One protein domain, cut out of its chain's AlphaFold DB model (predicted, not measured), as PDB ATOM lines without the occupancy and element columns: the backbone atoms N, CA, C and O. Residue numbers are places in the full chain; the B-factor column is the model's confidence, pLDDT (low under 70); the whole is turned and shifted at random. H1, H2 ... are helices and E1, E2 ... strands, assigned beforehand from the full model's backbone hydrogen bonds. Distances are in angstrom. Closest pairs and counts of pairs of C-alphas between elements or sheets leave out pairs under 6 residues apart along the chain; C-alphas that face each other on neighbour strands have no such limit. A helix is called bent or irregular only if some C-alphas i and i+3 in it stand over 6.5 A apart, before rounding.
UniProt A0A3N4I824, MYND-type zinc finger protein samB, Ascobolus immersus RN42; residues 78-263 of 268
ATOM      1  N   PHE A  78     167.832 189.543 176.898       94.56
ATOM      2  CA  PHE A  78     168.089 188.455 175.968       94.56
ATOM      3  C   PHE A  78     169.423 188.673 175.261       94.56
ATOM      4  O   PHE A  78     169.703 189.745 174.728       94.56
ATOM      5  N   SER A  79     170.258 187.641 175.217       93.75
ATOM      6  CA  SER A  79     171.496 187.707 174.452       93.75
ATOM      7  C   SER A  79     171.828 186.391 173.787       93.75
ATOM      8  O   SER A  79     171.630 185.333 174.383       93.75
ATOM      9  N   ILE A  80     172.405 186.471 172.591       91.38
ATOM     10  CA  ILE A  80     173.051 185.335 171.938       91.38
ATOM     11  C   ILE A  80     174.555 185.461 172.213       91.38
ATOM     12  O   ILE A  80     175.157 186.452 171.796       91.38
ATOM     13  N   PRO A  81     175.158 184.514 172.956       82.62
ATOM     14  CA  PRO A  81     176.535 184.652 173.427       82.62
ATOM     15  C   PRO A  81     177.560 184.544 172.294       82.62
ATOM     16  O   PRO A  81     178.587 185.215 172.331       82.62
ATOM     17  N   ASN A  82     177.270 183.726 171.282       89.25
ATOM     18  CA  ASN A  82     178.153 183.530 170.140       89.25
ATOM     19  C   ASN A  82     177.851 184.571 169.056       89.25
ATOM     20  O   ASN A  82     176.677 184.758 168.721       89.25
ATOM     21  N   PRO A  83     178.872 185.218 168.467       94.44
ATOM     22  CA  PRO A  83     178.649 186.121 167.354       94.44
ATOM     23  C   PRO A  83     178.010 185.412 166.170       94.44
ATOM     24  O   PRO A  83     178.422 184.327 165.758       94.44
ATOM     25  N   LEU A  84     177.007 186.065 165.610       96.69
ATOM     26  CA  LEU A  84     176.361 185.656 164.378       96.69
ATOM     27  C   LEU A  84     177.179 186.164 163.195       96.69
ATOM     28  O   LEU A  84     177.814 187.213 163.280       96.69
ATOM     29  N   VAL A  85     177.109 185.469 162.065       97.31
ATOM     30  CA  VAL A  85     177.687 185.940 160.802       97.31
ATOM     31  C   VAL A  85     176.543 186.310 159.872       97.31
ATOM     32  O   VAL A  85     175.697 185.472 159.559       97.31
ATOM     33  N   HIS A  86     176.491 187.571 159.444       97.50
ATOM     34  CA  HIS A  86     175.490 188.002 158.479       97.50
ATOM     35  C   HIS A  86     175.734 187.306 157.123       97.50
ATOM     36  O   HIS A  86     176.894 187.165 156.730       97.50
ATOM     37  N   PRO A  87     174.698 186.932 156.343       97.75
ATOM     38  CA  PRO A  87     174.883 186.283 155.042       97.75
ATOM     39  C   PRO A  87     175.812 187.030 154.072       97.75
ATOM     40  O   PRO A  87     176.554 186.399 153.328       97.75
ATOM     41  N   SER A  88     175.840 188.368 154.114       96.50
ATOM     42  CA  SER A  88     176.770 189.170 153.296       96.50
ATOM     43  C   SER A  88     178.246 189.037 153.693       96.50
ATOM     44  O   SER A  88     179.110 189.449 152.927       96.50
ATOM     45  N   ALA A  89     178.538 188.481 154.871       96.44
ATOM     46  CA  ALA A  89     179.882 188.215 155.375       96.44
ATOM     47  C   ALA A  89     180.244 186.720 155.379       96.44
ATOM     48  O   ALA A  89     181.389 186.384 155.657       96.44
ATOM     49  N   ALA A  90     179.304 185.819 155.070       96.31
ATOM     50  CA  ALA A  90     179.481 184.377 155.261       96.31
ATOM     51  C   ALA A  90     180.622 183.765 154.429       96.31
ATOM     52  O   ALA A  90     181.227 182.783 154.848       96.31
ATOM     53  N   SER A  91     180.921 184.339 153.261       96.19
ATOM     54  CA  SER A  91     182.013 183.902 152.383       96.19
ATOM     55  C   SER A  91     183.304 184.711 152.549       96.19
ATOM     56  O   SER A  91     184.272 184.461 151.830       96.19
ATOM     57  N   LEU A  92     183.330 185.695 153.452       95.88
ATOM     58  CA  LEU A  92     184.486 186.563 153.641       95.88
ATOM     59  C   LEU A  92     185.469 185.960 154.657       95.88
ATOM     60  O   LEU A  92     185.044 185.369 155.650       95.88
ATOM     61  N   PRO A  93     186.787 186.148 154.466       95.81
ATOM     62  CA  PRO A  93     187.770 185.846 155.500       95.81
ATOM     63  C   PRO A  93     187.505 186.658 156.773       95.81
ATOM     64  O   PRO A  93     187.087 187.813 156.685       95.81
ATOM     65  N   THR A  94     187.847 186.118 157.948       91.62
ATOM     66  CA  THR A  94     187.675 186.805 159.244       91.62
ATOM     67  C   THR A  94     188.279 188.211 159.254       91.62
ATOM     68  O   THR A  94     187.652 189.136 159.761       91.62
ATOM     69  N   SER A  95     189.440 188.399 158.611       91.81
ATOM     70  CA  SER A  95     190.131 189.694 158.474       91.81
ATOM     71  C   SER A  95     189.354 190.754 157.683       91.81
ATOM     72  O   SER A  95     189.671 191.940 157.759       91.81
ATOM     73  N   GLN A  96     188.332 190.349 156.927       95.81
ATOM     74  CA  GLN A  96     187.435 191.224 156.167       95.81
ATOM     75  C   GLN A  96     186.047 191.345 156.807       95.81
ATOM     76  O   GLN A  96     185.139 191.932 156.210       95.81
ATOM     77  N   THR A  97     185.879 190.817 158.018       95.88
ATOM     78  CA  THR A  97     184.664 190.985 158.811       95.88
ATOM     79  C   THR A  97     184.939 191.867 160.018       95.88
ATOM     80  O   THR A  97     186.023 191.838 160.592       95.88
ATOM     81  N   THR A  98     183.946 192.651 160.417       93.50
ATOM     82  CA  THR A  98     183.993 193.453 161.638       93.50
ATOM     83  C   THR A  98     182.774 193.122 162.498       93.50
ATOM     84  O   THR A  98     181.657 193.098 161.972       93.50
ATOM     85  N   PRO A  99     182.952 192.881 163.807       94.50
ATOM     86  CA  PRO A  99     181.837 192.744 164.734       94.50
ATOM     87  C   PRO A  99     181.132 194.088 164.951       94.50
ATOM     88  O   PRO A  99     181.762 195.125 165.180       94.50
ATOM     89  N   ILE A 100     179.806 194.055 164.952       94.12
ATOM     90  CA  ILE A 100     178.955 195.147 165.420       94.12
ATOM     91  C   ILE A 100     177.988 194.635 166.481       94.12
ATOM     92  O   ILE A 100     177.637 193.453 166.509       94.12
ATOM     93  N   ILE A 101     177.556 195.533 167.359       93.75
ATOM     94  CA  ILE A 101     176.570 195.223 168.391       93.75
ATOM     95  C   ILE A 101     175.191 195.647 167.893       93.75
ATOM     96  O   ILE A 101     174.968 196.824 167.620       93.75
ATOM     97  N   PHE A 102     174.252 194.712 167.842       93.62
ATOM     98  CA  PHE A 102     172.826 195.024 167.793       93.62
ATOM     99  C   PHE A 102     172.282 194.982 169.211       93.62
ATOM    100  O   PHE A 102     172.339 193.938 169.862       93.62
ATOM    101  N   LEU A 103     171.781 196.107 169.703       93.50
ATOM    102  CA  LEU A 103     171.235 196.192 171.050       93.50
ATOM    103  C   LEU A 103     170.003 197.079 171.091       93.50
ATOM    104  O   LEU A 103     169.852 197.995 170.282       93.50
ATOM    105  N   GLY A 104     169.127 196.812 172.045       92.81
ATOM    106  CA  GLY A 104     167.863 197.512 172.081       92.81
ATOM    107  C   GLY A 104     166.902 197.062 173.151       92.81
ATOM    108  O   GLY A 104     167.232 196.242 174.004       92.81
ATOM    109  N   ILE A 105     165.691 197.600 173.057       93.12
ATOM    110  CA  ILE A 105     164.541 197.207 173.870       93.12
ATOM    111  C   ILE A 105     163.438 196.713 172.940       93.12
ATOM    112  O   ILE A 105     163.155 197.341 171.923       93.12
ATOM    113  N   ILE A 106     162.797 195.600 173.286       93.44
ATOM    114  CA  ILE A 106     161.586 195.109 172.628       93.44
ATOM    115  C   ILE A 106     160.390 195.161 173.583       93.44
ATOM    116  O   ILE A 106     160.440 194.599 174.676       93.44
ATOM    117  N   GLY A 107     159.306 195.812 173.154       93.00
ATOM    118  CA  GLY A 107     158.119 196.105 173.969       93.00
ATOM    119  C   GLY A 107     158.045 197.581 174.378       93.00
ATOM    120  O   GLY A 107     158.787 198.397 173.846       93.00
ATOM    121  N   ASN A 108     157.140 197.945 175.294       90.44
ATOM    122  CA  ASN A 108     157.002 199.328 175.774       90.44
ATOM    123  C   ASN A 108     158.129 199.686 176.766       90.44
ATOM    124  O   ASN A 108     158.093 199.182 177.883       90.44
ATOM    125  N   PRO A 109     159.070 200.593 176.444       88.19
ATOM    126  CA  PRO A 109     160.206 200.902 177.317       88.19
ATOM    127  C   PRO A 109     159.821 201.490 178.677       88.19
ATOM    128  O   PRO A 109     160.582 201.350 179.629       88.19
ATOM    129  N   HIS A 110     158.645 202.105 178.799       87.50
ATOM    130  CA  HIS A 110     158.137 202.591 180.085       87.50
ATOM    131  C   HIS A 110     157.547 201.478 180.964       87.50
ATOM    132  O   HIS A 110     157.242 201.712 182.129       87.50
ATOM    133  N   ASP A 111     157.393 200.276 180.417       89.75
ATOM    134  CA  ASP A 111     156.897 199.093 181.103       89.75
ATOM    135  C   ASP A 111     158.060 198.114 181.314       89.75
ATOM    136  O   ASP A 111     158.487 197.406 180.394       89.75
ATOM    137  N   LEU A 112     158.632 198.119 182.520       87.56
ATOM    138  CA  LEU A 112     159.772 197.264 182.857       87.56
ATOM    139  C   LEU A 112     159.421 195.771 182.841       87.56
ATOM    140  O   LEU A 112     160.279 194.947 182.528       87.56
ATOM    141  N   GLU A 113     158.169 195.432 183.148       86.62
ATOM    142  CA  GLU A 113     157.700 194.055 183.303       86.62
ATOM    143  C   GLU A 113     157.411 193.407 181.944       86.62
ATOM    144  O   GLU A 113     157.754 192.245 181.719       86.62
ATOM    145  N   ASN A 114     156.835 194.171 181.009       87.88
ATOM    146  CA  ASN A 114     156.405 193.665 179.701       87.88
ATOM    147  C   ASN A 114     157.340 194.029 178.543       87.88
ATOM    148  O   ASN A 114     157.007 193.780 177.379       87.88
ATOM    149  N   SER A 115     158.513 194.599 178.815       92.12
ATOM    150  CA  SER A 115     159.547 194.751 177.793       92.12
ATOM    151  C   SER A 115     160.889 194.187 178.218       92.12
ATOM    152  O   SER A 115     161.157 193.932 179.388       92.12
ATOM    153  N   GLU A 116     161.727 193.903 177.231       94.12
ATOM    154  CA  GLU A 116     162.971 193.170 177.416       94.12
ATOM    155  C   GLU A 116     164.106 193.849 176.654       94.12
ATOM    156  O   GLU A 116     163.904 194.318 175.535       94.12
ATOM    157  N   ALA A 117     165.289 193.915 177.256       94.62
ATOM    158  CA  ALA A 117     166.477 194.375 176.564       94.62
ATOM    159  C   ALA A 117     167.021 193.226 175.713       94.62
ATOM    160  O   ALA A 117     166.872 192.055 176.063       94.62
ATOM    161  N   TYR A 118     167.695 193.534 174.617       95.00
ATOM    162  CA  TYR A 118     168.419 192.529 173.855       95.00
ATOM    163  C   TYR A 118     169.804 193.005 173.460       95.00
ATOM    164  O   TYR A 118     170.057 194.200 173.301       95.00
ATOM    165  N   ARG A 119     170.699 192.037 173.280       94.25
ATOM    166  CA  ARG A 119     172.053 192.258 172.789       94.25
ATOM    167  C   ARG A 119     172.536 191.080 171.961       94.25
ATOM    168  O   ARG A 119     172.529 189.937 172.411       94.25
ATOM    169  N   LEU A 120     173.046 191.384 170.782       95.38
ATOM    170  CA  LEU A 120     173.527 190.424 169.804       95.38
ATOM    171  C   LEU A 120     174.822 190.955 169.190       95.38
ATOM    172  O   LEU A 120     174.962 192.160 168.974       95.38
ATOM    173  N   PHE A 121     175.747 190.058 168.870       95.81
ATOM    174  CA  PHE A 121     176.945 190.393 168.104       95.81
ATOM    175  C   PHE A 121     176.779 189.878 166.680       95.81
ATOM    176  O   PHE A 121     176.408 188.720 166.482       95.81
ATOM    177  N   LEU A 122     177.046 190.732 165.694       96.25
ATOM    178  CA  LEU A 122     176.922 190.399 164.280       96.25
ATOM    179  C   LEU A 122     178.225 190.733 163.554       96.25
ATOM    180  O   LEU A 122     178.659 191.878 163.561       96.25
ATOM    181  N   HIS A 123     178.832 189.749 162.903       96.44
ATOM    182  CA  HIS A 123     179.911 189.968 161.950       96.44
ATOM    183  C   HIS A 123     179.322 190.405 160.613       96.44
ATOM    184  O   HIS A 123     178.482 189.716 160.025       96.44
ATOM    185  N   VAL A 124     179.789 191.555 160.140       96.44
ATOM    186  CA  VAL A 124     179.415 192.160 158.857       96.44
ATOM    187  C   VAL A 124     180.672 192.463 158.037       96.44
ATOM    188  O   VAL A 124     181.765 192.491 158.609       96.44
ATOM    189  N   PRO A 125     180.573 192.698 156.717       97.69
ATOM    190  CA  PRO A 125     181.723 193.118 155.922       97.69
ATOM    191  C   PRO A 125     182.352 194.395 156.491       97.69
ATOM    192  O   PRO A 125     181.659 195.379 156.748       97.69
ATOM    193  N   THR A 126     183.676 194.419 156.654       94.75
ATOM    194  CA  THR A 126     184.398 195.595 157.181       94.75
ATOM    195  C   THR A 126     184.150 196.850 156.335       94.75
ATOM    196  O   THR A 126     184.083 197.964 156.853       94.75
ATOM    197  N   THR A 127     183.938 196.673 155.031       93.75
ATOM    198  CA  THR A 127     183.602 197.742 154.078       93.75
ATOM    199  C   THR A 127     182.274 198.437 154.383       93.75
ATOM    200  O   THR A 127     182.090 199.584 153.975       93.75
ATOM    201  N   ASP A 128     181.361 197.794 155.114       93.75
ATOM    202  CA  ASP A 128     180.054 198.358 155.451       93.75
ATOM    203  C   ASP A 128     180.100 199.274 156.688       93.75
ATOM    204  O   ASP A 128     179.252 200.155 156.841       93.75
ATOM    205  N   ILE A 129     181.131 199.146 157.532       89.25
ATOM    206  CA  ILE A 129     181.269 199.893 158.794       89.25
ATOM    207  C   ILE A 129     181.296 201.403 158.579       89.25
ATOM    208  O   ILE A 129     180.638 202.141 159.312       89.25
ATOM    209  N   ALA A 130     182.006 201.869 157.548       85.75
ATOM    210  CA  ALA A 130     182.062 203.290 157.222       85.75
ATOM    211  C   ALA A 130     180.658 203.859 156.964       85.75
ATOM    212  O   ALA A 130     180.350 204.950 157.429       85.75
ATOM    213  N   PHE A 131     179.785 203.096 156.298       86.12
ATOM    214  CA  PHE A 131     178.414 203.506 155.991       86.12
ATOM    215  C   PHE A 131     177.467 203.361 157.179       86.12
ATOM    216  O   PHE A 131     176.478 204.081 157.248       86.12
ATOM    217  N   LEU A 132     177.732 202.452 158.117       82.06
ATOM    218  CA  LEU A 132     176.969 202.364 159.365       82.06
ATOM    219  C   LEU A 132     177.287 203.525 160.313       82.06
ATOM    220  O   LEU A 132     176.405 203.987 161.031       82.06
ATOM    221  N   ALA A 133     178.527 204.017 160.289       76.12
ATOM    222  CA  ALA A 133     178.975 205.111 161.142       76.12
ATOM    223  C   ALA A 133     178.495 206.500 160.678       76.12
ATOM    224  O   ALA A 133     178.511 207.437 161.476       76.12
ATOM    225  N   THR A 134     178.065 206.664 159.420       71.62
ATOM    226  CA  THR A 134     177.591 207.964 158.927       71.62
ATOM    227  C   THR A 134     176.239 208.331 159.536       71.62
ATOM    228  O   THR A 134     175.240 207.664 159.277       71.62
ATOM    229  N   THR A 135     176.195 209.436 160.279       61.19
ATOM    230  CA  THR A 135     174.949 210.096 160.711       61.19
ATOM    231  C   THR A 135     174.406 211.071 159.664       61.19
ATOM    232  O   THR A 135     173.276 211.544 159.779       61.19
ATOM    233  N   GLU A 136     175.219 211.409 158.662       58.44
ATOM    234  CA  GLU A 136     174.851 212.319 157.583       58.44
ATOM    235  C   GLU A 136     173.981 211.616 156.540       58.44
ATOM    236  O   GLU A 136     174.169 210.443 156.205       58.44
ATOM    237  N   TYR A 137     172.998 212.354 156.029       56.72
ATOM    238  CA  TYR A 137     172.087 211.892 154.993       56.72
ATOM    239  C   TYR A 137     172.880 211.594 153.711       56.72
ATOM    240  O   TYR A 137     173.176 212.485 152.921       56.72
ATOM    241  N   SER A 138     173.255 210.331 153.499       55.84
ATOM    242  CA  SER A 138     173.899 209.911 152.253       55.84
ATOM    243  C   SER A 138     172.883 210.056 151.105       55.84
ATOM    244  O   SER A 138     171.837 209.406 151.181       55.84
ATOM    245  N   PRO A 139     173.204 210.741 149.991       54.91
ATOM    246  CA  PRO A 139     172.278 210.963 148.869       54.91
ATOM    247  C   PRO A 139     171.717 209.666 148.269       54.91
ATOM    248  O   PRO A 139     170.613 209.645 147.736       54.91
ATOM    249  N   ASN A 140     172.437 208.553 148.429       70.75
ATOM    250  CA  ASN A 140     172.003 207.247 147.949       70.75
ATOM    251  C   ASN A 140     171.261 206.406 148.990       70.75
ATOM    252  O   ASN A 140     171.000 205.246 148.694       70.75
ATOM    253  N   ASN A 141     170.969 206.895 150.201       80.06
ATOM    254  CA  ASN A 141     170.358 206.116 151.292       80.06
ATOM    255  C   ASN A 141     171.055 204.762 151.566       80.06
ATOM    256  O   ASN A 141     170.421 203.803 152.007       80.06
ATOM    257  N   ARG A 142     172.365 204.648 151.277       85.38
ATOM    258  CA  ARG A 142     173.109 203.382 151.410       85.38
ATOM    259  C   ARG A 142     173.113 202.889 152.854       85.38
ATOM    260  O   ARG A 142     172.886 201.708 153.080       85.38
ATOM    261  N   HIS A 143     173.296 203.809 153.798       84.81
ATOM    262  CA  HIS A 143     173.187 203.554 155.230       84.81
ATOM    263  C   HIS A 143     171.852 202.886 155.603       84.81
ATOM    264  O   HIS A 143     171.845 201.806 156.183       84.81
ATOM    265  N   LEU A 144     170.721 203.470 155.182       83.44
ATOM    266  CA  LEU A 144     169.387 202.926 155.461       83.44
ATOM    267  C   LEU A 144     169.168 201.549 154.824       83.44
ATOM    268  O   LEU A 144     168.537 200.691 155.435       83.44
ATOM    269  N   ARG A 145     169.698 201.312 153.616       88.75
ATOM    270  CA  ARG A 145     169.639 199.984 152.987       88.75
ATOM    271  C   ARG A 145     170.430 198.945 153.773       88.75
ATOM    272  O   ARG A 145     169.887 197.881 154.033       88.75
ATOM    273  N   LEU A 146     171.663 199.256 154.174       90.75
ATOM    274  CA  LEU A 146     172.491 198.349 154.975       90.75
ATOM    275  C   LEU A 146     171.846 198.043 156.326       90.75
ATOM    276  O   LEU A 146     171.718 196.875 156.687       90.75
ATOM    277  N   LEU A 147     171.369 199.073 157.031       88.06
ATOM    278  CA  LEU A 147     170.627 198.887 158.274       88.06
ATOM    279  C   LEU A 147     169.400 198.003 158.067       88.06
ATOM    280  O   LEU A 147     169.210 197.066 158.831       88.06
ATOM    281  N   SER A 148     168.606 198.252 157.022       88.75
ATOM    282  CA  SER A 148     167.442 197.425 156.683       88.75
ATOM    283  C   SER A 148     167.828 195.964 156.424       88.75
ATOM    284  O   SER A 148     167.173 195.056 156.931       88.75
ATOM    285  N   THR A 149     168.922 195.725 155.695       93.25
ATOM    286  CA  THR A 149     169.448 194.381 155.423       93.25
ATOM    287  C   THR A 149     169.869 193.654 156.700       93.25
ATOM    288  O   THR A 149     169.486 192.508 156.900       93.25
ATOM    289  N   TYR A 150     170.620 194.295 157.592       94.12
ATOM    290  CA  TYR A 150     171.045 193.639 158.833       94.12
ATOM    291  C   TYR A 150     169.891 193.461 159.814       94.12
ATOM    292  O   TYR A 150     169.786 192.436 160.484       94.12
ATOM    293  N   LYS A 151     168.985 194.436 159.860       90.44
ATOM    294  CA  LYS A 151     167.778 194.388 160.673       90.44
ATOM    295  C   LYS A 151     166.862 193.239 160.249       90.44
ATOM    296  O   LYS A 151     166.385 192.510 161.109       90.44
ATOM    297  N   SER A 152     166.669 193.000 158.951       90.88
ATOM    298  CA  SER A 152     165.843 191.874 158.492       90.88
ATOM    299  C   SER A 152     166.414 190.507 158.888       90.88
ATOM    300  O   SER A 152     165.644 189.573 159.101       90.88
ATOM    301  N   PHE A 153     167.738 190.403 159.048       94.12
ATOM    302  CA  PHE A 153     168.402 189.219 159.593       94.12
ATOM    303  C   PHE A 153     168.233 189.089 161.116       94.12
ATOM    304  O   PHE A 153     168.003 187.995 161.623       94.12
ATOM    305  N   VAL A 154     168.337 190.199 161.849       93.12
ATOM    306  CA  VAL A 154     168.306 190.223 163.321       93.12
ATOM    307  C   VAL A 154     166.888 190.123 163.883       93.12
ATOM    308  O   VAL A 154     166.660 189.424 164.871       93.12
ATOM    309  N   ASP A 155     165.919 190.787 163.261       89.88
ATOM    310  CA  ASP A 155     164.578 190.932 163.814       89.88
ATOM    311  C   ASP A 155     163.890 189.594 164.142       89.88
ATOM    312  O   ASP A 155     163.234 189.523 165.182       89.88
ATOM    313  N   PRO A 156     163.977 188.527 163.314       90.31
ATOM    314  CA  PRO A 156     163.332 187.254 163.643       90.31
ATOM    315  C   PRO A 156     163.913 186.628 164.915       90.31
ATOM    316  O   PRO A 156     163.189 186.026 165.700       90.31
ATOM    317  N   LEU A 157     165.204 186.842 165.180       91.56
ATOM    318  CA  LEU A 157     165.886 186.305 166.360       91.56
ATOM    319  C   LEU A 157     165.375 186.932 167.663       91.56
ATOM    320  O   LEU A 157     165.435 186.305 168.719       91.56
ATOM    321  N   ILE A 158     164.871 188.167 167.596       90.75
ATOM    322  CA  ILE A 158     164.389 188.916 168.762       90.75
ATOM    323  C   ILE A 158     162.869 188.822 168.881       90.75
ATOM    324  O   ILE A 158     162.351 188.573 169.972       90.75
ATOM    325  N   GLY A 159     162.160 189.070 167.777       85.25
ATOM    326  CA  GLY A 159     160.710 189.233 167.745       85.25
ATOM    327  C   GLY A 159     159.938 187.918 167.724       85.25
ATOM    328  O   GLY A 159     158.817 187.867 168.226       85.25
ATOM    329  N   ASP A 160     160.531 186.846 167.198       88.31
ATOM    330  CA  ASP A 160     159.787 185.614 166.922       88.31
ATOM    331  C   ASP A 160     159.954 184.578 168.038       88.31
ATOM    332  O   ASP A 160     159.313 183.536 168.011       88.31
ATOM    333  N   ARG A 161     160.784 184.866 169.047       90.56
ATOM    334  CA  ARG A 161     161.127 183.924 170.125       90.56
ATOM    335  C   ARG A 161     160.063 183.792 171.218       90.56
ATOM    336  O   ARG A 161     160.048 182.790 171.925       90.56
ATOM    337  N   LYS A 162     159.235 184.822 171.430       90.62
ATOM    338  CA  LYS A 162     158.256 184.858 172.524       90.62
ATOM    339  C   LYS A 162     157.004 185.647 172.143       90.62
ATOM    340  O   LYS A 162     157.068 186.462 171.224       90.62
ATOM    341  N   PRO A 163     155.881 185.438 172.852       92.12
ATOM    342  CA  PRO A 163     154.723 186.306 172.728       92.12
ATOM    343  C   PRO A 163     155.074 187.764 173.041       92.12
ATOM    344  O   PRO A 163     155.864 188.047 173.946       92.12
ATOM    345  N   LEU A 164     154.465 188.684 172.304       91.75
ATOM    346  CA  LEU A 164     154.683 190.121 172.442       91.75
ATOM    347  C   LEU A 164     153.351 190.841 172.607       91.75
ATOM    348  O   LEU A 164     152.331 190.435 172.051       91.75
ATOM    349  N   VAL A 165     153.369 191.933 173.361       92.88
ATOM    350  CA  VAL A 165     152.176 192.725 173.657       92.88
ATOM    351  C   VAL A 165     152.178 193.982 172.795       92.88
ATOM    352  O   VAL A 165     153.181 194.692 172.715       92.88
ATOM    353  N   CYS A 166     151.054 194.255 172.133       94.19
ATOM    354  CA  CYS A 166     150.846 195.512 171.424       94.19
ATOM    355  C   CYS A 166     150.911 196.675 172.417       94.19
ATOM    356  O   CYS A 166     150.097 196.738 173.340       94.19
ATOM    357  N   ILE A 167     151.817 197.628 172.195       94.50
ATOM    358  CA  ILE A 167     152.060 198.712 173.159       94.50
ATOM    359  C   ILE A 167     150.885 199.684 173.300       94.50
ATOM    360  O   ILE A 167     150.840 200.453 174.250       94.50
ATOM    361  N   ASN A 168     149.950 199.666 172.346       95.44
ATOM    362  CA  ASN A 168     148.782 200.533 172.372       95.44
ATOM    363  C   ASN A 168     147.575 199.876 173.055       95.44
ATOM    364  O   ASN A 168     147.003 200.442 173.975       95.44
ATOM    365  N   CYS A 169     147.150 198.700 172.584       95.69
ATOM    366  CA  CYS A 169     145.905 198.079 173.051       95.69
ATOM    367  C   CYS A 169     146.107 196.961 174.080       95.69
ATOM    368  O   CYS A 169     145.123 196.370 174.517       95.69
ATOM    369  N   GLY A 170     147.351 196.608 174.420       94.31
ATOM    370  CA  GLY A 170     147.650 195.544 175.382       94.31
ATOM    371  C   GLY A 170     147.350 194.127 174.881       94.31
ATOM    372  O   GLY A 170     147.512 193.162 175.624       94.31
ATOM    373  N   LYS A 171     146.926 193.958 173.622       93.94
ATOM    374  CA  LYS A 171     146.668 192.632 173.053       93.94
ATOM    375  C   LYS A 171     147.974 191.843 172.954       93.94
ATOM    376  O   LYS A 171     148.923 192.302 172.320       93.94
ATOM    377  N   ALA A 172     147.993 190.647 173.535       92.56
ATOM    378  CA  ALA A 172     149.076 189.691 173.357       92.56
ATOM    379  C   ALA A 172     148.993 189.027 171.974       92.56
ATOM    380  O   ALA A 172     147.915 188.654 171.501       92.56
ATOM    381  N   HIS A 173     150.145 188.871 171.338       89.62
ATOM    382  CA  HIS A 173     150.322 188.183 170.070       89.62
ATOM    383  C   HIS A 173     151.262 186.993 170.267       89.62
ATOM    384  O   HIS A 173     152.239 187.121 171.009       89.62
ATOM    385  N   PRO A 174     150.982 185.840 169.636       88.94
ATOM    386  CA  PRO A 174     151.867 184.688 169.714       88.94
ATOM    387  C   PRO A 174     153.228 184.995 169.076       88.94
ATOM    388  O   PRO A 174     153.385 185.949 168.311       88.94
ATOM    389  N   ALA A 175     154.204 184.148 169.387       85.94
ATOM    390  CA  ALA A 175     155.505 184.133 168.729       85.94
ATOM    391  C   ALA A 175     155.370 183.993 167.190       85.94
ATOM    392  O   ALA A 175     154.374 183.466 166.690       85.94
ATOM    393  N   GLY A 176     156.371 184.457 166.430       76.50
ATOM    394  CA  GLY A 176     156.402 184.325 164.961       76.50
ATOM    395  C   GLY A 176     155.637 185.397 164.168       76.50
ATOM    396  O   GLY A 176     155.090 185.095 163.110       76.50
ATOM    397  N   ARG A 177     155.558 186.636 164.682       66.88
ATOM    398  CA  ARG A 177     154.978 187.854 164.043       66.88
ATOM    399  C   ARG A 177     153.559 187.770 163.502       66.88
ATOM    400  O   ARG A 177     153.090 188.715 162.869       66.88
ATOM    401  N   SER A 178     152.851 186.677 163.740       64.19
ATOM    402  CA  SER A 178     151.492 186.519 163.243       64.19
ATOM    403  C   SER A 178     150.596 187.589 163.875       64.19
ATOM    404  O   SER A 178     150.271 187.547 165.063       64.19
ATOM    405  N   GLY A 179     150.227 188.598 163.084       59.03
ATOM    406  CA  GLY A 179     149.404 189.712 163.537       59.03
ATOM    407  C   GLY A 179     150.158 190.863 164.212       59.03
ATOM    408  O   GLY A 179     149.487 191.696 164.821       59.03
ATOM    409  N   LEU A 180     151.491 190.948 164.126       69.38
ATOM    410  CA  LEU A 180     152.281 191.971 164.823       69.38
ATOM    411  C   LEU A 180     153.372 192.583 163.929       69.38
ATOM    412  O   LEU A 180     154.146 191.873 163.298       69.38
ATOM    413  N   ASN A 181     153.458 193.911 163.916       75.19
ATOM    414  CA  ASN A 181     154.526 194.682 163.270       75.19
ATOM    415  C   ASN A 181     155.261 195.528 164.318       75.19
ATOM    416  O   ASN A 181     154.827 195.600 165.468       75.19
ATOM    417  N   TYR A 182     156.352 196.193 163.935       75.56
ATOM    418  CA  TYR A 182     157.095 197.067 164.841       75.56
ATOM    419  C   TYR A 182     157.620 198.332 164.167       75.56
ATOM    420  O   TYR A 182     157.902 198.359 162.969       75.56
ATOM    421  N   VAL A 183     157.745 199.388 164.968       69.56
ATOM    422  CA  VAL A 183     158.482 200.608 164.617       69.56
ATOM    423  C   VAL A 183     159.862 200.517 165.249       69.56
ATOM    424  O   VAL A 183     159.969 200.029 166.370       69.56
ATOM    425  N   SER A 184     160.881 200.979 164.522       59.88
ATOM    426  CA  SER A 184     162.269 201.045 164.972       59.88
ATOM    427  C   SER A 184     162.813 202.466 164.855       59.88
ATOM    428  O   SER A 184     162.573 203.151 163.858       59.88
ATOM    429  N   THR A 185     163.544 202.908 165.875       58.22
ATOM    430  CA  THR A 185     164.375 204.116 165.851       58.22
ATOM    431  C   THR A 185     165.797 203.735 166.210       58.22
ATOM    432  O   THR A 185     165.996 202.905 167.093       58.22
ATOM    433  N   TYR A 186     166.777 204.334 165.531       59.88
ATOM    434  CA  TYR A 186     168.179 204.006 165.748       59.88
ATOM    435  C   TYR A 186     169.054 205.229 165.991       59.88
ATOM    436  O   TYR A 186     168.787 206.319 165.485       59.88
ATOM    437  N   ASN A 187     170.122 205.003 166.753       56.53
ATOM    438  CA  ASN A 187     171.245 205.912 166.937       56.53
ATOM    439  C   ASN A 187     172.536 205.099 166.772       56.53
ATOM    440  O   ASN A 187     172.632 203.984 167.286       56.53
ATOM    441  N   SER A 188     173.529 205.644 166.074       55.09
ATOM    442  CA  SER A 188     174.900 205.143 166.164       55.09
ATOM    443  C   SER A 188     175.578 205.861 167.327       55.09
ATOM    444  O   SER A 188     175.748 207.079 167.313       55.09
ATOM    445  N   ALA A 189     175.925 205.122 168.378       48.97
ATOM    446  CA  ALA A 189     176.721 205.681 169.462       48.97
ATOM    447  C   ALA A 189     178.196 205.667 169.057       48.97
ATOM    448  O   ALA A 189     178.740 204.627 168.680       48.97
ATOM    449  N   ARG A 190     178.850 206.827 169.150       52.44
ATOM    450  CA  ARG A 190     180.302 206.935 169.011       52.44
ATOM    451  C   ARG A 190     180.898 207.810 170.103       52.44
ATOM    452  O   ARG A 190     181.626 208.744 169.804       52.44
ATOM    453  N   GLU A 191     180.612 207.506 171.365       47.69
ATOM    454  CA  GLU A 191     181.295 208.165 172.479       47.69
ATOM    455  C   GLU A 191     181.620 207.171 173.595       47.69
ATOM    456  O   GLU A 191     180.740 206.670 174.286       47.69
ATOM    457  N   ALA A 192     182.915 206.911 173.773       48.00
ATOM    458  CA  ALA A 192     183.475 206.492 175.049       48.00
ATOM    459  C   ALA A 192     184.428 207.594 175.526       48.00
ATOM    460  O   ALA A 192     185.138 208.204 174.715       48.00
ATOM    461  N   GLY A 193     184.410 207.864 176.832       49.59
ATOM    462  CA  GLY A 193     185.361 208.759 177.489       49.59
ATOM    463  C   GLY A 193     186.789 208.202 177.480       49.59
ATOM    464  O   GLY A 193     187.043 207.109 176.975       49.59
ATOM    465  N   LEU A 194     187.730 208.968 178.036       46.84
ATOM    466  CA  LEU A 194     189.104 208.509 178.249       46.84
ATOM    467  C   LEU A 194     189.172 207.657 179.529       46.84
ATOM    468  O   LEU A 194     188.583 208.016 180.548       46.84
ATOM    469  N   LEU A 195     189.895 206.543 179.470       50.59
ATOM    470  CA  LEU A 195     190.365 205.759 180.607       50.59
ATOM    471  C   LEU A 195     191.319 206.609 181.475       50.59
ATOM    472  O   LEU A 195     191.870 207.603 180.994       50.59
ATOM    473  N   PRO A 196     191.574 206.227 182.745       45.69
ATOM    474  CA  PRO A 196     192.473 206.966 183.644       45.69
ATOM    475  C   PRO A 196     193.903 207.152 183.114       45.69
ATOM    476  O   PRO A 196     194.588 208.091 183.511       45.69
ATOM    477  N   ASN A 197     194.351 206.278 182.210       61.06
ATOM    478  CA  ASN A 197     195.643 206.363 181.526       61.06
ATOM    479  C   ASN A 197     195.622 207.266 180.271       61.06
ATOM    480  O   ASN A 197     196.639 207.392 179.596       61.06
ATOM    481  N   GLY A 198     194.486 207.891 179.945       61.88
ATOM    482  CA  GLY A 198     194.314 208.739 178.765       61.88
ATOM    483  C   GLY A 198     193.991 207.987 177.469       61.88
ATOM    484  O   GLY A 198     193.847 208.628 176.428       61.88
ATOM    485  N   GLU A 199     193.842 206.662 177.496       58.06
ATOM    486  CA  GLU A 199     193.439 205.868 176.327       58.06
ATOM    487  C   GLU A 199     191.914 205.829 176.182       58.06
ATOM    488  O   GLU A 199     191.185 206.044 177.142       58.06
ATOM    489  N   ARG A 200     191.380 205.557 174.987       58.38
ATOM    490  CA  ARG A 200     189.940 205.276 174.840       58.38
ATOM    491  C   ARG A 200     189.722 203.767 174.967       58.38
ATOM    492  O   ARG A 200     190.462 203.033 174.311       58.38
ATOM    493  N   PRO A 201     188.718 203.294 175.730       66.00
ATOM    494  CA  PRO A 201     188.384 201.874 175.743       66.00
ATOM    495  C   PRO A 201     188.113 201.403 174.314       66.00
ATOM    496  O   PRO A 201     187.535 202.158 173.521       66.00
ATOM    497  N   LYS A 202     188.475 200.158 173.970       70.88
ATOM    498  CA  LYS A 202     188.025 199.603 172.690       70.88
ATOM    499  C   LYS A 202     186.499 199.548 172.702       70.88
ATOM    500  O   LYS A 202     185.876 198.987 173.604       70.88
ATOM    501  N   THR A 203     185.904 200.168 171.692       81.00
ATOM    502  CA  THR A 203     184.457 200.258 171.496       81.00
ATOM    503  C   THR A 203     184.080 199.608 170.183       81.00
ATOM    504  O   THR A 203     184.723 199.859 169.162       81.00
ATOM    505  N   LEU A 204     183.002 198.830 170.180       84.62
ATOM    506  CA  LEU A 204     182.431 198.314 168.943       84.62
ATOM    507  C   LEU A 204     181.460 199.318 168.327       84.62
ATOM    508  O   LEU A 204     180.779 200.063 169.035       84.62
ATOM    509  N   ASN A 205     181.339 199.290 167.001       88.81
ATOM    510  CA  ASN A 205     180.217 199.955 166.346       88.81
ATOM    511  C   ASN A 205     178.914 199.298 166.814       88.81
ATOM    512  O   ASN A 205     178.863 198.085 167.029       88.81
ATOM    513  N   SER A 206     177.863 200.095 166.970       88.94
ATOM    514  CA  SER A 206     176.577 199.588 167.431       88.94
ATOM    515  C   SER A 206     175.408 200.166 166.652       88.94
ATOM    516  O   SER A 206     175.451 201.296 166.164       88.94
ATOM    517  N   VAL A 207     174.363 199.353 166.557       89.81
ATOM    518  CA  VAL A 207     173.029 199.734 166.121       89.81
ATOM    519  C   VAL A 207     172.141 199.651 167.349       89.81
ATOM    520  O   VAL A 207     171.944 198.573 167.912       89.81
ATOM    521  N   TRP A 208     171.669 200.810 167.791       88.25
ATOM    522  CA  TRP A 208     170.708 200.915 168.880       88.25
ATOM    523  C   TRP A 208     169.316 200.858 168.297       88.25
ATOM    524  O   TRP A 208     169.074 201.481 167.269       88.25
ATOM    525  N   GLU A 209     168.407 200.147 168.942       87.94
ATOM    526  CA  GLU A 209     167.060 200.007 168.425       87.94
ATOM    527  C   GLU A 209     166.010 199.895 169.528       87.94
ATOM    528  O   GLU A 209     166.241 199.329 170.592       87.94
ATOM    529  N   VAL A 210     164.820 200.426 169.262       88.75
ATOM    530  CA  VAL A 210     163.628 200.082 170.037       88.75
ATOM    531  C   VAL A 210     162.614 199.440 169.124       88.75
ATOM    532  O   VAL A 210     162.167 200.065 168.172       88.75
ATOM    533  N   VAL A 211     162.232 198.209 169.432       91.19
ATOM    534  CA  VAL A 211     161.218 197.450 168.712       91.19
ATOM    535  C   VAL A 211     159.903 197.602 169.463       91.19
ATOM    536  O   VAL A 211     159.718 197.004 170.520       91.19
ATOM    537  N   LEU A 212     158.984 198.401 168.919       93.25
ATOM    538  CA  LEU A 212     157.673 198.657 169.526       93.25
ATOM    539  C   LEU A 212     156.573 197.840 168.843       93.25
ATOM    540  O   LEU A 212     156.164 198.211 167.739       93.25
ATOM    541  N   PRO A 213     156.076 196.753 169.459       93.00
ATOM    542  CA  PRO A 213     155.102 195.894 168.808       93.00
ATOM    543  C   PRO A 213     153.716 196.537 168.692       93.00
ATOM    544  O   PRO A 213     153.215 197.140 169.642       93.00
ATOM    545  N   PHE A 214     153.053 196.345 167.551       94.62
ATOM    546  CA  PHE A 214     151.683 196.799 167.310       94.62
ATOM    547  C   PHE A 214     150.864 195.827 166.465       94.62
ATOM    548  O   PHE A 214     151.405 195.101 165.632       94.62
ATOM    549  N   CYS A 215     149.540 195.849 166.641       94.44
ATOM    550  CA  CYS A 215     148.627 194.988 165.891       94.44
ATOM    551  C   CYS A 215     148.710 195.244 164.376       94.44
ATOM    552  O   CYS A 215     148.464 196.355 163.900       94.44
ATOM    553  N   GLN A 216     148.992 194.195 163.609       92.69
ATOM    554  CA  GLN A 216     148.998 194.221 162.150       92.69
ATOM    555  C   GLN A 216     147.633 194.662 161.603       92.69
ATOM    556  O   GLN A 216     146.587 194.237 162.090       92.69
ATOM    557  N   GLY A 217     147.651 195.536 160.593       93.12
ATOM    558  CA  GLY A 217     146.440 196.078 159.968       93.12
ATOM    559  C   GLY A 217     145.678 197.111 160.809       93.12
ATOM    560  O   GLY A 217     144.648 197.602 160.360       93.12
ATOM    561  N   ASN A 218     146.160 197.470 162.006       95.88
ATOM    562  CA  ASN A 218     145.522 198.467 162.865       95.88
ATOM    563  C   ASN A 218     146.321 199.783 162.874       95.88
ATOM    564  O   ASN A 218     147.314 199.924 163.592       95.88
ATOM    565  N   GLU A 219     145.866 200.767 162.093       95.06
ATOM    566  CA  GLU A 219     146.553 202.060 161.944       95.06
ATOM    567  C   GLU A 219     146.593 202.885 163.241       95.06
ATOM    568  O   GLU A 219     147.540 203.640 163.446       95.06
ATOM    569  N   VAL A 220     145.641 202.699 164.163       96.19
ATOM    570  CA  VAL A 220     145.667 203.369 165.477       96.19
ATOM    571  C   VAL A 220     146.819 202.832 166.327       96.19
ATOM    572  O   VAL A 220     147.617 203.606 166.856       96.19
ATOM    573  N   CYS A 221     146.959 201.505 166.414       95.38
ATOM    574  CA  CYS A 221     148.055 200.872 167.152       95.38
ATOM    575  C   CYS A 221     149.419 201.226 166.550       95.38
ATOM    576  O   CYS A 221     150.371 201.503 167.282       95.38
ATOM    577  N   LYS A 222     149.502 201.266 165.219       94.12
ATOM    578  CA  LYS A 222     150.691 201.707 164.491       94.12
ATOM    579  C   LYS A 222     151.031 203.165 164.786       94.12
ATOM    580  O   LYS A 222     152.165 203.446 165.157       94.12
ATOM    581  N   GLY A 223     150.064 204.078 164.671       91.62
ATOM    582  CA  GLY A 223     150.258 205.505 164.934       91.62
ATOM    583  C   GLY A 223     150.780 205.768 166.345       91.62
ATOM    584  O   GLY A 223     151.772 206.470 166.512       91.62
ATOM    585  N   LYS A 224     150.191 205.106 167.346       93.56
ATOM    586  CA  LYS A 224     150.634 205.181 168.746       93.56
ATOM    587  C   LYS A 224     152.037 204.623 168.961       93.56
ATOM    588  O   LYS A 224     152.804 205.168 169.749       93.56
ATOM    589  N   SER A 225     152.405 203.591 168.208       89.69
ATOM    590  CA  SER A 225     153.763 203.052 168.259       89.69
ATOM    591  C   SER A 225     154.785 203.971 167.610       89.69
ATOM    592  O   SER A 225     155.877 204.131 168.139       89.69
ATOM    593  N   VAL A 226     154.434 204.637 166.509       88.50
ATOM    594  CA  VAL A 226     155.283 205.675 165.904       88.50
ATOM    595  C   VAL A 226     155.450 206.861 166.854       88.50
ATOM    596  O   VAL A 226     156.566 207.337 167.041       88.50
ATOM    597  N   GLU A 227     154.367 207.317 167.481       89.12
ATOM    598  CA  GLU A 227     154.390 208.401 168.469       89.12
ATOM    599  C   GLU A 227     155.323 208.063 169.638       89.12
ATOM    600  O   GLU A 227     156.223 208.843 169.948       89.12
ATOM    601  N   ALA A 228     155.187 206.867 170.219       88.88
ATOM    602  CA  ALA A 228     156.076 206.383 171.270       88.88
ATOM    603  C   ALA A 228     157.539 206.293 170.795       88.88
ATOM    604  O   ALA A 228     158.440 206.750 171.498       88.88
ATOM    605  N   ALA A 229     157.779 205.787 169.578       86.19
ATOM    606  CA  ALA A 229     159.109 205.716 168.965       86.19
ATOM    607  C   ALA A 229     159.784 207.090 168.884       86.19
ATOM    608  O   ALA A 229     160.947 207.253 169.262       86.19
ATOM    609  N   LEU A 230     159.042 208.088 168.403       84.25
ATOM    610  CA  LEU A 230     159.509 209.464 168.272       84.25
ATOM    611  C   LEU A 230     159.710 210.123 169.635       84.25
ATOM    612  O   LEU A 230     160.711 210.808 169.829       84.25
ATOM    613  N   ALA A 231     158.810 209.872 170.586       84.81
ATOM    614  CA  ALA A 231     158.875 210.441 171.925       84.81
ATOM    615  C   ALA A 231     160.108 209.974 172.711       84.81
ATOM    616  O   ALA A 231     160.521 210.667 173.635       84.81
ATOM    617  N   MET A 232     160.708 208.827 172.379       80.06
ATOM    618  CA  MET A 232     161.965 208.374 172.996       80.06
ATOM    619  C   MET A 232     163.201 209.094 172.459       80.06
ATOM    620  O   MET A 232     164.233 209.150 173.135       80.06
ATOM    621  N   LYS A 233     163.134 209.641 171.243       77.44
ATOM    622  CA  LYS A 233     164.298 210.227 170.585       77.44
ATOM    623  C   LYS A 233     164.772 211.458 171.362       77.44
ATOM    624  O   LYS A 233     164.065 212.451 171.463       77.44
ATOM    625  N   GLY A 234     165.995 211.394 171.887       68.50
ATOM    626  CA  GLY A 234     166.621 212.500 172.618       68.50
ATOM    627  C   GLY A 234     166.303 212.562 174.115       68.50
ATOM    628  O   GLY A 234     166.777 213.484 174.781       68.50
ATOM    629  N   ARG A 235     165.563 211.597 174.683       75.44
ATOM    630  CA  ARG A 235     165.388 211.527 176.143       75.44
ATOM    631  C   ARG A 235     166.639 210.976 176.822       75.44
ATOM    632  O   ARG A 235     167.104 209.893 176.481       75.44
ATOM    633  N   ARG A 236     167.145 211.696 177.831       72.44
ATOM    634  CA  ARG A 236     168.359 211.316 178.580       72.44
ATOM    635  C   ARG A 236     168.251 209.958 179.273       72.44
ATOM    636  O   ARG A 236     169.225 209.221 179.275       72.44
ATOM    637  N   GLU A 237     167.088 209.640 179.833       71.62
ATOM    638  CA  GLU A 237     166.840 208.384 180.557       71.62
ATOM    639  C   GLU A 237     167.077 207.163 179.664       71.62
ATOM    640  O   GLU A 237     167.874 206.287 179.991       71.62
ATOM    641  N   PHE A 238     166.453 207.169 178.485       75.81
ATOM    642  CA  PHE A 238     166.601 206.110 177.496       75.81
ATOM    643  C   PHE A 238     168.042 206.021 176.972       75.81
ATOM    644  O   PHE A 238     168.587 204.931 176.814       75.81
ATOM    645  N   THR A 239     168.700 207.166 176.771       78.00
ATOM    646  CA  THR A 239     170.125 207.204 176.413       78.00
ATOM    647  C   THR A 239     171.012 206.570 177.492       78.00
ATOM    648  O   THR A 239     171.993 205.920 177.145       78.00
ATOM    649  N   GLY A 240     170.670 206.724 178.776       81.75
ATOM    650  CA  GLY A 240     171.391 206.113 179.896       81.75
ATOM    651  C   GLY A 240     171.290 204.586 179.902       81.75
ATOM    652  O   GLY A 240     172.315 203.913 179.851       81.75
ATOM    653  N   GLU A 241     170.070 204.037 179.875       84.25
ATOM    654  CA  GLU A 241     169.845 202.578 179.853       84.25
ATOM    655  C   GLU A 241     170.523 201.919 178.641       84.25
ATOM    656  O   GLU A 241     171.211 200.903 178.774       84.25
ATOM    657  N   MET A 242     170.391 202.528 177.460       85.50
ATOM    658  CA  MET A 242     171.038 202.045 176.238       85.50
ATOM    659  C   MET A 242     172.564 202.162 176.294       85.50
ATOM    660  O   MET A 242     173.263 201.275 175.801       85.50
ATOM    661  N   GLY A 243     173.088 203.218 176.922       83.62
ATOM    662  CA  GLY A 243     174.516 203.393 177.175       83.62
ATOM    663  C   GLY A 243     175.083 202.295 178.074       83.62
ATOM    664  O   GLY A 243     176.104 201.695 177.736       83.62
ATOM    665  N   ASP A 244     174.387 201.955 179.158       84.00
ATOM    666  CA  ASP A 244     174.787 200.864 180.052       84.00
ATOM    667  C   ASP A 244     174.714 199.499 179.357       84.00
ATOM    668  O   ASP A 244     175.611 198.662 179.503       84.00
ATOM    669  N   LEU A 245     173.654 199.262 178.573       87.69
ATOM    670  CA  LEU A 245     173.500 198.050 177.767       87.69
ATOM    671  C   LEU A 245     174.646 197.912 176.756       87.69
ATOM    672  O   LEU A 245     175.213 196.827 176.602       87.69
ATOM    673  N   TYR A 246     175.033 199.015 176.117       88.31
ATOM    674  CA  TYR A 246     176.167 199.088 175.202       88.31
ATOM    675  C   TYR A 246     177.518 198.857 175.893       88.31
ATOM    676  O   TYR A 246     178.333 198.078 175.393       88.31
ATOM    677  N   ALA A 247     177.761 199.473 177.051       84.00
ATOM    678  CA  ALA A 247     178.997 199.281 177.807       84.00
ATOM    679  C   ALA A 247     179.165 197.812 178.224       84.00
ATOM    680  O   ALA A 247     180.201 197.198 177.957       84.00
ATOM    681  N   ARG A 248     178.100 197.202 178.767       86.12
ATOM    682  CA  ARG A 248     178.071 195.765 179.083       86.12
ATOM    683  C   ARG A 248     178.287 194.899 177.846       86.12
ATOM    684  O   ARG A 248     178.928 193.858 177.934       86.12
ATOM    685  N   ALA A 249     177.753 195.301 176.692       89.44
ATOM    686  CA  ALA A 249     177.969 194.606 175.428       89.44
ATOM    687  C   ALA A 249     179.428 194.609 174.976       89.44
ATOM    688  O   ALA A 249     179.940 193.554 174.607       89.44
ATOM    689  N   CYS A 250     180.095 195.762 175.030       87.44
ATOM    690  CA  CYS A 250     181.518 195.850 174.718       87.44
ATOM    691  C   CYS A 250     182.329 194.963 175.667       87.44
ATOM    692  O   CYS A 250     183.105 194.132 175.202       87.44
ATOM    693  N   MET A 251     182.079 195.071 176.975       85.25
ATOM    694  CA  MET A 251     182.755 194.257 177.985       85.25
ATOM    695  C   MET A 251     182.580 192.755 177.721       85.25
ATOM    696  O   MET A 251     183.567 192.026 177.669       85.25
ATOM    697  N   ASP A 252     181.356 192.273 177.496       87.38
ATOM    698  CA  ASP A 252     181.123 190.847 177.231       87.38
ATOM    699  C   ASP A 252     181.778 190.375 175.925       87.38
ATOM    700  O   ASP A 252     182.283 189.254 175.869       87.38
ATOM    701  N   TYR A 253     181.834 191.221 174.892       89.44
ATOM    702  CA  TYR A 253     182.541 190.885 173.658       89.44
ATOM    703  C   TYR A 253     184.042 190.694 173.903       89.44
ATOM    704  O   TYR A 253     184.592 189.633 173.606       89.44
ATOM    705  N   PHE A 254     184.708 191.690 174.488       86.75
ATOM    706  CA  PHE A 254     186.158 191.642 174.688       86.75
ATOM    707  C   PHE A 254     186.578 190.592 175.718       86.75
ATOM    708  O   PHE A 254     187.624 189.971 175.564       86.75
ATOM    709  N   THR A 255     185.748 190.315 176.722       84.31
ATOM    710  CA  THR A 255     186.087 189.336 177.767       84.31
ATOM    711  C   THR A 255     185.748 187.894 177.398       84.31
ATOM    712  O   THR A 255     186.399 186.981 177.904       84.31
ATOM    713  N   ARG A 256     184.746 187.647 176.542       85.94
ATOM    714  CA  ARG A 256     184.251 186.282 176.267       85.94
ATOM    715  C   ARG A 256     184.424 185.838 174.827       85.94
ATOM    716  O   ARG A 256     184.679 184.659 174.602       85.94
ATOM    717  N   VAL A 257     184.272 186.752 173.874       87.19
ATOM    718  CA  VAL A 257     184.263 186.422 172.444       87.19
ATOM    719  C   VAL A 257     185.661 186.499 171.850       87.19
ATOM    720  O   VAL A 257     186.071 185.593 171.130       87.19
ATOM    721  N   VAL A 258     186.392 187.572 172.148       85.81
ATOM    722  CA  VAL A 258     187.734 187.787 171.596       85.81
ATOM    723  C   VAL A 258     188.679 186.675 172.085       85.81
ATOM    724  O   VAL A 258     188.618 186.318 173.273       85.81
ATOM    725  N   PRO A 259     189.525 186.087 171.211       84.38
ATOM    726  CA  PRO A 259     190.525 185.101 171.615       84.38
ATOM    727  C   PRO A 259     191.404 185.638 172.743       84.38
ATOM    728  O   PRO A 259     191.739 186.817 172.750       84.38
ATOM    729  N   VAL A 260     191.787 184.783 173.697       80.94
ATOM    730  CA  VAL A 260     192.536 185.188 174.906       80.94
ATOM    731  C   VAL A 260     193.787 186.006 174.567       80.94
ATOM    732  O   VAL A 260     194.066 186.995 175.236       80.94
ATOM    733  N   GLU A 261     194.483 185.631 173.495       78.56
ATOM    734  CA  GLU A 261     195.695 186.295 173.001       78.56
ATOM    735  C   GLU A 261     195.448 187.752 172.576       78.56
ATOM    736  O   GLU A 261     196.302 188.608 172.776       78.56
ATOM    737  N   GLU A 262     194.253 188.063 172.070       71.12
ATOM    738  CA  GLU A 262     193.848 189.409 171.645       71.12
ATOM    739  C   GLU A 262     193.212 190.237 172.785       71.12
ATOM    740  O   GLU A 262     193.007 191.447 172.639       71.12
ATOM    741  N   ARG A 263     192.890 189.618 173.937       74.75
ATOM    742  CA  ARG A 263     192.251 190.307 175.081       74.75
ATOM    743  C   ARG A 263     193.192 191.247 175.816       74.75
ATOM    744  O   ARG A 263     192.724 192.265 176.326       74.75
TER     745      ARG A 263
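AT A GLANCE: This is residues 78 to 263 of the 268 residues of the protein "MYND-type zinc finger protein samB" of Ascobolus immersus RN42 (UniProt A0A3N4I824). A strongly twisted sheet of four strands curls like part of a barrel round the kinked helix H2, with the short helix H1 beside the first part of H2 on that face. Helices H3 and H4 cover the other face, each over its own part of the sheet, and the tip of a long loop, residues 194 to 199, sticks out. The printed part has 186 residues, with five named helices and four named strands in the order E1 E2 H1 H2 E3 E4 H3 H4 H5; the sheet, in the order E2 E1 E4 E3, is mixed, and so is the class, helices and strands. The whole is compact, with a radius of gyration of the C-alphas of 17.1 A and spans of 50 by 39 by 35 A.

IN THESE COORDINATES: E1 is residues 97 to 106, 27.2 A long, from C-alpha 97 at (184.664, 190.985, 158.811). E2 is residues 116 to 125, 28.5 A; E4 is residues 205 to 215, 32.0 A; E3 is residues 180 to 183. H4, residues 236 to 257, is 30.2 A long and ends at C-alpha 257 (184.263, 186.422, 172.444). H2 is residues 142 to 159, 24.9 A, H3 residues 219 to 232, 20.0 A, H1 residues 126 to 133 and H5 residues 260 to 263. H1 and H2 are only just irregular: C-alphas 127 and 130 are 6.6 A apart, C-alphas 153 and 156 6.8 A. H2 has a kink of 42 degrees near residue 153.

HOW THE PARTS SIT: E1 and E4 are parallel, with N 207 and O 101 at 2.8 A. The hairpin E1 and E2 is antiparallel, with N 102 and O 120 at 2.9 A. The hairpin E3 and E4 is antiparallel, with N 214 and O 181 at 2.8 A. The domain has three layers, helices on both faces of a sheet: H3 and H4 on one face, H1 and H2 on the other. H4 is over E2, E1 and E4 at a height over the sheet of 8.8 A; its closest C-alphas to E1 are Met 242 and Gly 104, 6.9 A. H3 is over E4 at 8.4 A, with C-alphas Cys 221 and Phe 214 closest, 5.5 A. H1 touches residues 142 to 147 of H2, about perpendicular at 85 degrees, with C-alphas Phe 131 and His 143 closest, 5.3 A. H5 is not on the sheet. Every O i to N i+4 pair is within hydrogen-bond range in H3 and H4, 2 of 4 in H1 and 12 of 14 in H2; H5 is too short for one.

THE WHOLE: The C-alphas farthest apart, of Asn 197 and Gly 217, are 54.7 A apart. The printed part has no cut. The links H2 to E3 and E3 to E4 are long. The mean pLDDT of the printed part is 84.1; residues 135 to 139, 177 to 180, 183 to 201 and 234 are under 70.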